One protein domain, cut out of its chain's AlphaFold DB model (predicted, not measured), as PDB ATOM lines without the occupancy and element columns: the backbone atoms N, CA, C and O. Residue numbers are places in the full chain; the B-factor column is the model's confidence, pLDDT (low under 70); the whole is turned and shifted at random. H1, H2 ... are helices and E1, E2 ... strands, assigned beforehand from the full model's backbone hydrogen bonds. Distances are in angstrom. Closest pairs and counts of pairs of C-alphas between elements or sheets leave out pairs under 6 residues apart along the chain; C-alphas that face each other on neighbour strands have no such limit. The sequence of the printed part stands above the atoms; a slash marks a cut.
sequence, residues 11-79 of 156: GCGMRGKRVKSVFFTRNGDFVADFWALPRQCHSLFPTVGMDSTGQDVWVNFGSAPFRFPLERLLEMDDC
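What this domain is: This is residues 11 to 79 of the 156 residues of the protein "Hypothetical protein" of Eutreptiella gymnastica (UniProt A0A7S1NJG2). A small, strongly twisted sheet of three strands, E1 to E3, makes one wall, and from the end of E3 a long loop, residues 38 to 70, swings out and folds back to the short helix H1, which only grazes the sheet near E1. Residues 49 to 56 of the loop stick out at one end of the long axis, with H1 toward the other. The printed part has 69 residues, with three named strands and then one named helix; the sheet order is E1 - E2 - E3, all antiparallel. The class is mixed, helices and strands, with 28 residues in named elements, under half. The whole is loose, with a radius of gyration of the C-alphas of 13.7 A, and elongated, spanning 42 by 27 by 22 A.

How they stand to each other: E1, residues 11 to 15, and E2, residues 20 to 26, form an antiparallel hairpin at 154 degrees, with N 13 and O 23 within hydrogen-bond range at 3.0 A. E2 and E3, residues 29 to 37, form the next hairpin at 155 degrees, with N 34 and O 22 at 2.7 A. The three form a meander, each strand the antiparallel neighbour of the one before. H1, residues 71 to 77, only grazes the sheet with residues 72 to 77; its closest C-alphas to E1 are those of Asp 77 and Arg 15, 6.8 A apart. In H1 every O i to N i+4 pair is within hydrogen-bond range.

Where its parts are: E1 begins at C-alpha 11 (42.183, -47.246, -38.713) and is 13.2 A long. E2 measures 20.4 A and E3 22.3 A. H1, 10.5 A, ends at C-alpha 77 (52.035, -41.255, -52.148).

The domain as a whole: The C-alphas of Thr 53 and Asp 78, the two farthest apart, are 42.5 A apart. The printed part has no cut. The E3 to H1 link is long, 33 residues; the other two are tight. Confidence is under 70 at residues 17 to 19, 35 and 75 to 79.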
ATOM      1  N   GLY A  11      41.841 -48.583 -38.234       94.81
ATOM      2  CA  GLY A  11      42.183 -47.246 -38.713       94.81
ATOM      3  C   GLY A  11      41.539 -46.961 -40.065       94.81
ATOM      4  O   GLY A  11      41.329 -47.872 -40.865       94.81
ATOM      5  N   CYS A  12      41.253 -45.689 -40.321       93.31
ATOM      6  CA  CYS A  12      40.785 -45.172 -41.602       93.31
ATOM      7  C   CYS A  12      41.607 -43.921 -41.932       93.31
ATOM      8  O   CYS A  12      41.794 -43.067 -41.062       93.31
ATOM      9  N   GLY A  13      42.120 -43.826 -43.155       90.75
ATOM     10  CA  GLY A  13      42.932 -42.701 -43.609       90.75
ATOM     11  C   GLY A  13      42.607 -42.303 -45.042       90.75
ATOM     12  O   GLY A  13      41.967 -43.051 -45.777       90.75
ATOM     13  N   MET A  14      43.058 -41.117 -45.441       87.31
ATOM     14  CA  MET A  14      42.983 -40.630 -46.820       87.31
ATOM     15  C   MET A  14      44.394 -40.371 -47.339       87.31
ATOM     16  O   MET A  14      45.223 -39.854 -46.591       87.31
ATOM     17  N   ARG A  15      44.650 -40.681 -48.612       82.31
ATOM     18  CA  ARG A  15      45.919 -40.375 -49.292       82.31
ATOM     19  C   ARG A  15      45.695 -39.841 -50.712       82.31
ATOM     20  O   ARG A  15      44.581 -39.947 -51.236       82.31
ATOM     21  N   GLY A  16      46.745 -39.298 -51.327       75.88
ATOM     22  CA  GLY A  16      46.745 -38.833 -52.715       75.88
ATOM     23  C   GLY A  16      46.343 -37.363 -52.910       75.88
ATOM     24  O   GLY A  16      45.219 -36.946 -52.634       75.88
ATOM     25  N   LYS A  17      47.257 -36.571 -53.493       67.75
ATOM     26  CA  LYS A  17      47.071 -35.126 -53.761       67.75
ATOM     27  C   LYS A  17      46.089 -34.805 -54.903       67.75
ATOM     28  O   LYS A  17      45.465 -33.750 -54.889       67.75
ATOM     29  N   ARG A  18      45.983 -35.673 -55.922       66.94
ATOM     30  CA  ARG A  18      45.202 -35.433 -57.168       66.94
ATOM     31  C   ARG A  18      43.974 -36.333 -57.331       66.94
ATOM     32  O   ARG A  18      42.997 -35.929 -57.964       66.94
ATOM     33  N   VAL A  19      44.055 -37.548 -56.800       68.06
ATOM     34  CA  VAL A  19      42.961 -38.514 -56.676       68.06
ATOM     35  C   VAL A  19      42.992 -38.946 -55.222       68.06
ATOM     36  O   VAL A  19      43.937 -39.612 -54.807       68.06
ATOM     37  N   LYS A  20      42.004 -38.506 -54.443       77.62
ATOM     38  CA  LYS A  20      41.888 -38.892 -53.040       77.62
ATOM     39  C   LYS A  20      41.375 -40.330 -52.986       77.62
ATOM     40  O   LYS A  20      40.347 -40.624 -53.599       77.62
ATOM     41  N   SER A  21      42.047 -41.201 -52.245       84.62
ATOM     42  CA  SER A  21      41.537 -42.538 -51.925       84.62
ATOM     43  C   SER A  21      41.503 -42.739 -50.417       84.62
ATOM     44  O   SER A  21      42.351 -42.200 -49.700       84.62
ATOM     45  N   VAL A  22      40.497 -43.472 -49.943       89.44
ATOM     46  CA  VAL A  22      40.371 -43.873 -48.540       89.44
ATOM     47  C   VAL A  22      41.041 -45.233 -48.383       89.44
ATOM     48  O   VAL A  22      40.921 -46.074 -49.264       89.44
ATOM     49  N   PHE A  23      41.717 -45.490 -47.273       90.75
ATOM     50  CA  PHE A  23      42.246 -46.817 -46.967       90.75
ATOM     51  C   PHE A  23      41.954 -47.202 -45.520       90.75
ATOM     52  O   PHE A  23      41.755 -46.342 -44.658       90.75
ATOM     53  N   PHE A  24      41.963 -48.505 -45.256       93.19
ATOM     54  CA  PHE A  24      41.737 -49.058 -43.922       93.19
ATOM     55  C   PHE A  24      42.965 -49.795 -43.388       93.19
ATOM     56  O   PHE A  24      43.778 -50.329 -44.151       93.19
ATOM     57  N   THR A  25      43.079 -49.851 -42.062       93.88
ATOM     58  CA  THR A  25      44.134 -50.589 -41.355       93.88
ATOM     59  C   THR A  25      43.544 -51.490 -40.272       93.88
ATOM     60  O   THR A  25      42.520 -51.161 -39.671       93.88
ATOM     61  N   ARG A  26      44.187 -52.637 -40.021       95.38
ATOM     62  CA  ARG A  26      43.822 -53.614 -38.982       95.38
ATOM     63  C   ARG A  26      45.016 -53.820 -38.070       95.38
ATOM     64  O   ARG A  26      46.066 -54.260 -38.522       95.38
ATOM     65  N   ASN A  27      44.873 -53.480 -36.793       95.81
ATOM     66  CA  ASN A  27      45.886 -53.670 -35.747       95.81
ATOM     67  C   ASN A  27      47.267 -53.025 -36.017       95.81
ATOM     68  O   ASN A  27      48.231 -53.321 -35.303       95.81
ATOM     69  N   GLY A  28      47.340 -52.089 -36.975       94.62
ATOM     70  CA  GLY A  28      48.556 -51.392 -37.418       94.62
ATOM     71  C   GLY A  28      48.994 -51.703 -38.851       94.62
ATOM     72  O   GLY A  28      49.835 -50.984 -39.385       94.62
ATOM     73  N   ASP A  29      48.401 -52.711 -39.489       93.56
ATOM     74  CA  ASP A  29      48.748 -53.136 -40.846       93.56
ATOM     75  C   ASP A  29      47.749 -52.616 -41.884       93.56
ATOM     76  O   ASP A  29      46.549 -52.517 -41.623       93.56
ATOM     77  N   PHE A  30      48.249 -52.271 -43.071       92.19
ATOM     78  CA  PHE A  30      47.432 -51.821 -44.198       92.19
ATOM     79  C   PHE A  30      46.564 -52.967 -44.733       92.19
ATOM     80  O   PHE A  30      47.051 -54.084 -44.913       92.19
ATOM     81  N   VAL A  31      45.286 -52.689 -45.003       90.50
ATOM     82  CA  VAL A  31      44.304 -53.708 -45.405       90.50
ATOM     83  C   VAL A  31      43.958 -53.612 -46.888       90.50
ATOM     84  O   VAL A  31      44.069 -54.608 -47.600       90.50
ATOM     85  N   ALA A  32      43.501 -52.443 -47.340       81.06
ATOM     86  CA  ALA A  32      43.133 -52.168 -48.727       81.06
ATOM     87  C   ALA A  32      42.907 -50.665 -48.947       81.06
ATOM     88  O   ALA A  32      42.475 -49.961 -48.028       81.06
ATOM     89  N   ASP A  33      43.109 -50.223 -50.189       80.88
ATOM     90  CA  ASP A  33      42.550 -48.976 -50.712       80.88
ATOM     91  C   ASP A  33      41.082 -49.172 -51.097       80.88
ATOM     92  O   ASP A  33      40.673 -50.245 -51.548       80.88
ATOM     93  N   PHE A  34      40.288 -48.121 -50.933       74.38
ATOM     94  CA  PHE A  34      38.844 -48.143 -51.085       74.38
ATOM     95  C   PHE A  34      38.350 -46.832 -51.708       74.38
ATOM     96  O   PHE A  34      38.446 -45.759 -51.116       74.38
ATOM     97  N   TRP A  35      37.779 -46.965 -52.909       69.50
ATOM     98  CA  TRP A  35      37.234 -45.896 -53.753       69.50
ATOM     99  C   TRP A  35      38.199 -44.757 -54.144       69.50
ATOM    100  O   TRP A  35      39.065 -44.308 -53.396       69.50
ATOM    101  N   ALA A  36      37.997 -44.239 -55.357       71.69
ATOM    102  CA  ALA A  36      38.450 -42.905 -55.725       71.69
ATOM    103  C   ALA A  36      37.339 -41.915 -55.352       71.69
ATOM    104  O   ALA A  36      36.212 -42.031 -55.841       71.69
ATOM    105  N   LEU A  37      37.643 -40.955 -54.484       75.94
ATOM    106  CA  LEU A  37      36.726 -39.866 -54.165       75.94
ATOM    107  C   LEU A  37      36.708 -38.854 -55.327       75.94
ATOM    108  O   LEU A  37      37.771 -38.546 -55.881       75.94
ATOM    109  N   PRO A  38      35.541 -38.286 -55.691       74.38
ATOM    110  CA  PRO A  38      35.466 -37.206 -56.670       74.38
ATOM    111  C   PRO A  38      36.354 -36.024 -56.266       74.38
ATOM    112  O   PRO A  38      36.450 -35.695 -55.083       74.38
ATOM    113  N   ARG A  39      36.952 -35.326 -57.240       70.00
ATOM    114  CA  ARG A  39      37.791 -34.141 -56.964       70.00
ATOM    115  C   ARG A  39      37.045 -33.052 -56.188       70.00
ATOM    116  O   ARG A  39      37.650 -32.354 -55.388       70.00
ATOM    117  N   GLN A  40      35.731 -32.961 -56.386       74.75
ATOM    118  CA  GLN A  40      34.828 -32.021 -55.725       74.75
ATOM    119  C   GLN A  40      34.460 -32.431 -54.282       74.75
ATOM    120  O   GLN A  40      33.699 -31.730 -53.612       74.75
ATOM    121  N   CYS A  41      34.981 -33.552 -53.776       75.62
ATOM    122  CA  CYS A  41      34.810 -33.968 -52.389       75.62
ATOM    123  C   CYS A  41      35.859 -33.269 -51.504       75.62
ATOM    124  O   CYS A  41      36.979 -33.752 -51.308       75.62
ATOM    125  N   HIS A  42      35.510 -32.074 -51.024       74.38
ATOM    126  CA  HIS A  42      36.392 -31.223 -50.215       74.38
ATOM    127  C   HIS A  42      36.267 -31.532 -48.720       74.38
ATOM    128  O   HIS A  42      37.283 -31.739 -48.059       74.38
ATOM    129  N   SER A  43      35.029 -31.625 -48.229       84.94
ATOM    130  CA  SER A  43      34.695 -31.781 -46.812       84.94
ATOM    131  C   SER A  43      34.191 -33.194 -46.531       84.94
ATOM    132  O   SER A  43      33.097 -33.564 -46.955       84.94
ATOM    133  N   LEU A  44      34.989 -33.975 -45.804       86.00
ATOM    134  CA  LEU A  44      34.603 -35.269 -45.248       86.00
ATOM    135  C   LEU A  44      34.776 -35.229 -43.733       86.00
ATOM    136  O   LEU A  44      35.758 -34.680 -43.235       86.00
ATOM    137  N   PHE A  45      33.834 -35.837 -43.016       91.88
ATOM    138  CA  PHE A  45      33.846 -35.918 -41.560       91.88
ATOM    139  C   PHE A  45      34.042 -37.374 -41.123       91.88
ATOM    140  O   PHE A  45      33.384 -38.261 -41.680       91.88
ATOM    141  N   PRO A  46      34.906 -37.654 -40.129       93.31
ATOM    142  CA  PRO A  46      34.998 -38.982 -39.538       93.31
ATOM    143  C   PRO A  46      33.624 -39.419 -39.029       93.31
ATOM    144  O   PRO A  46      33.001 -38.722 -38.233       93.31
ATOM    145  N   THR A  47      33.142 -40.560 -39.516       94.25
ATOM    146  CA  THR A  47      31.808 -41.082 -39.201       94.25
ATOM    147  C   THR A  47      31.933 -42.515 -38.706       94.25
ATOM    148  O   THR A  47      32.591 -43.332 -39.348       94.25
ATOM    149  N   VAL A  48      31.278 -42.825 -37.589       94.19
ATOM    150  CA  VAL A  48      31.117 -44.193 -37.081       94.19
ATOM    151  C   VAL A  48      29.629 -44.523 -37.116       94.19
ATOM    152  O   VAL A  48      28.823 -43.803 -36.534       94.19
ATOM    153  N   GLY A  49      29.265 -45.588 -37.830       93.31
ATOM    154  CA  GLY A  49      27.910 -46.138 -37.837       93.31
ATOM    155  C   GLY A  49      27.828 -47.357 -36.922       93.31
ATOM    156  O   GLY A  49      28.736 -48.185 -36.929       93.31
ATOM    157  N   MET A  50      26.748 -47.466 -36.150       92.56
ATOM    158  CA  MET A  50      26.469 -48.593 -35.255       92.56
ATOM    159  C   MET A  50      25.015 -49.029 -35.457       92.56
ATOM    160  O   MET A  50      24.129 -48.183 -35.561       92.56
ATOM    161  N   ASP A  51      24.776 -50.337 -35.532       88.94
ATOM    162  CA  ASP A  51      23.466 -50.947 -35.814       88.94
ATOM    163  C   ASP A  51      22.863 -51.699 -34.614       88.94
ATOM    164  O   ASP A  51      21.694 -52.085 -34.634       88.94
ATOM    165  N   SER A  52      23.658 -51.902 -33.564       88.25
ATOM    166  CA  SER A  52      23.396 -52.830 -32.469       88.25
ATOM    167  C   SER A  52      23.636 -52.176 -31.107       88.25
ATOM    168  O   SER A  52      24.530 -51.350 -30.921       88.25
ATOM    169  N   THR A  53      22.800 -52.533 -30.132       89.31
ATOM    170  CA  THR A  53      22.889 -52.024 -28.758       89.31
ATOM    171  C   THR A  53      23.941 -52.785 -27.948       89.31
ATOM    172  O   THR A  53      24.221 -53.955 -28.197       89.31
ATOM    173  N   GLY A  54      24.538 -52.117 -26.955       87.94
ATOM    174  CA  GLY A  54      25.546 -52.732 -26.081       87.94
ATOM    175  C   GLY A  54      26.916 -52.957 -26.732       87.94
ATOM    176  O   GLY A  54      27.727 -53.693 -26.179       87.94
ATOM    177  N   GLN A  55      27.179 -52.356 -27.895       88.62
ATOM    178  CA  GLN A  55      28.531 -52.181 -28.427       88.62
ATOM    179  C   GLN A  55      29.084 -50.820 -27.995       88.62
ATOM    180  O   GLN A  55      28.333 -49.848 -27.902       88.62
ATOM    181  N   ASP A  56      30.393 -50.743 -27.777       92.38
ATOM    182  CA  ASP A  56      31.126 -49.506 -27.530       92.38
ATOM    183  C   ASP A  56      32.334 -49.389 -28.470       92.38
ATOM    184  O   ASP A  56      32.916 -50.381 -28.908       92.38
ATOM    185  N   VAL A  57      32.686 -48.153 -28.828       93.81
ATOM    186  CA  VAL A  57      33.822 -47.842 -29.705       93.81
ATOM    187  C   VAL A  57      34.586 -46.675 -29.101       93.81
ATOM    188  O   VAL A  57      34.003 -45.631 -28.806       93.81
ATOM    189  N   TRP A  58      35.898 -46.829 -28.940       95.56
ATOM    190  CA  TRP A  58      36.780 -45.742 -28.521       95.56
ATOM    191  C   TRP A  58      37.511 -45.188 -29.740       95.56
ATOM    192  O   TRP A  58      38.061 -45.936 -30.549       95.56
ATOM    193  N   VAL A  59      37.510 -43.864 -29.876       96.81
ATOM    194  CA  VAL A  59      38.079 -43.159 -31.028       96.81
ATOM    195  C   VAL A  59      39.360 -42.429 -30.640       96.81
ATOM    196  O   VAL A  59      39.453 -41.829 -29.571       96.81
ATOM    197  N   ASN A  60      40.347 -42.459 -31.531       97.25
ATOM    198  CA  ASN A  60      41.581 -41.692 -31.404       97.25
ATOM    199  C   ASN A  60      41.704 -40.749 -32.606       97.25
ATOM    200  O   ASN A  60      41.968 -41.195 -33.719       97.25
ATOM    201  N   PHE A  61      41.533 -39.448 -32.367       96.19
ATOM    202  CA  PHE A  61      41.729 -38.389 -33.365       96.19
ATOM    203  C   PHE A  61      43.101 -37.695 -33.233       96.19
ATOM    204  O   PHE A  61      43.267 -36.564 -33.675       96.19
ATOM    205  N   GLY A  62      44.081 -38.360 -32.610       95.88
ATOM    206  CA  GLY A  62      45.414 -37.822 -32.309       95.88
ATOM    207  C   GLY A  62      45.671 -37.551 -30.821       95.88
ATOM    208  O   GLY A  62      46.682 -36.947 -30.483       95.88
ATOM    209  N   SER A  63      44.787 -37.999 -29.919       97.19
ATOM    210  CA  SER A  63      44.980 -37.907 -28.462       97.19
ATOM    211  C   SER A  63      45.997 -38.920 -27.919       97.19
ATOM    212  O   SER A  63      46.520 -38.741 -26.820       97.19
ATOM    213  N   ALA A  64      46.297 -39.969 -28.688       96.44
ATOM    214  CA  ALA A  64      47.340 -40.950 -28.411       96.44
ATOM    215  C   ALA A  64      48.082 -41.333 -29.711       96.44
ATOM    216  O   ALA A  64      47.532 -41.144 -30.800       96.44
ATOM    217  N   PRO A  65      49.298 -41.912 -29.641       96.44
ATOM    218  CA  PRO A  65      49.999 -42.410 -30.823       96.44
ATOM    219  C   PRO A  65      49.161 -43.422 -31.615       96.44
ATOM    220  O   PRO A  65      48.508 -44.298 -31.042       96.44
ATOM    221  N   PHE A  66      49.186 -43.321 -32.943       96.50
ATOM    222  CA  PHE A  66      48.489 -44.268 -33.808       96.50
ATOM    223  C   PHE A  66      49.212 -45.616 -33.863       96.50
ATOM    224  O   PHE A  66      50.435 -45.704 -33.806       96.50
ATOM    225  N   ARG A  67      48.430 -46.690 -34.013       96.56
ATOM    226  CA  ARG A  67      48.955 -48.052 -34.175       96.56
ATOM    227  C   ARG A  67      49.542 -48.291 -35.575       96.56
ATOM    228  O   ARG A  67      50.455 -49.098 -35.715       96.56
ATOM    229  N   PHE A  68      49.011 -47.607 -36.590       95.12
ATOM    230  CA  PHE A  68      49.573 -47.560 -37.941       95.12
ATOM    231  C   PHE A  68      50.642 -46.451 -38.007       95.12
ATOM    232  O   PHE A  68      50.316 -45.319 -37.639       95.12
ATOM    233  N   PRO A  69      51.877 -46.728 -38.473       93.00
ATOM    234  CA  PRO A  69      52.904 -45.702 -38.659       93.00
ATOM    235  C   PRO A  69      52.506 -44.751 -39.794       93.00
ATOM    236  O   PRO A  69      52.412 -45.173 -40.950       93.00
ATOM    237  N   LEU A  70      52.248 -43.480 -39.474       89.69
ATOM    238  CA  LEU A  70      51.774 -42.483 -40.445       89.69
ATOM    239  C   LEU A  70      52.827 -42.156 -41.515       89.69
ATOM    240  O   LEU A  70      52.481 -41.699 -42.599       89.69
ATOM    241  N   GLU A  71      54.098 -42.439 -41.246       86.19
ATOM    242  CA  GLU A  71      55.226 -42.251 -42.160       86.19
ATOM    243  C   GLU A  71      55.046 -43.073 -43.449       86.19
ATOM    244  O   GLU A  71      55.311 -42.577 -44.544       86.19
ATOM    245  N   ARG A  72      54.462 -44.279 -43.340       84.19
ATOM    246  CA  ARG A  72      54.135 -45.151 -44.488       84.19
ATOM    247  C   ARG A  72      53.150 -44.512 -45.471       84.19
ATOM    248  O   ARG A  72      53.067 -44.928 -46.621       84.19
ATOM    249  N   LEU A  73      52.378 -43.523 -45.024       81.00
ATOM    250  CA  LEU A  73      51.404 -42.809 -45.849       81.00
ATOM    251  C   LEU A  73      52.116 -41.907 -46.874       81.00
ATOM    252  O   LEU A  73      51.656 -41.791 -48.006       81.00
ATOM    253  N   LEU A  74      53.278 -41.351 -46.505       73.62
ATOM    254  CA  LEU A  74      54.144 -40.578 -47.402       73.62
ATOM    255  C   LEU A  74      54.821 -41.489 -48.436       73.62
ATOM    256  O   LEU A  74      54.807 -41.179 -49.622       73.62
ATOM    257  N   GLU A  75      55.334 -42.643 -47.996       69.69
ATOM    258  CA  GLU A  75      55.962 -43.659 -48.861       69.69
ATOM    259  C   GLU A  75      54.993 -44.200 -49.933       69.69
ATOM    260  O   GLU A  75      55.405 -44.522 -51.045       69.69
ATOM    261  N   MET A  76      53.693 -44.281 -49.622       64.00
ATOM    262  CA  MET A  76      52.650 -44.731 -50.558       64.00
ATOM    263  C   MET A  76      52.223 -43.659 -51.577       64.00
ATOM    264  O   MET A  76      51.746 -44.009 -52.659       64.00
ATOM    265  N   ASP A  77      52.381 -42.372 -51.254       64.75
ATOM    266  CA  ASP A  77      52.035 -41.255 -52.148       64.75
ATOM    267  C   ASP A  77      53.134 -40.963 -53.198       64.75
ATOM    268  O   ASP A  77      52.867 -40.274 -54.189       64.75
ATOM    269  N   ASP A  78      54.327 -41.558 -53.058       55.25
ATOM    270  CA  ASP A  78      55.397 -41.544 -54.073       55.25
ATOM    271  C   ASP A  78      55.112 -42.449 -55.290       55.25
ATOM    272  O   ASP A  78      55.860 -42.450 -56.267       55.25
ATOM    273  N   CYS A  79      53.929 -43.072 -55.347       48.38
ATOM    274  CA  CYS A  79      53.275 -43.486 -56.596       48.38
ATOM    275  C   CYS A  79      52.844 -42.289 -57.482       48.38
ATOM    276  O   CYS A  79      51.868 -42.363 -58.236       48.38
TER     277      CYS A  79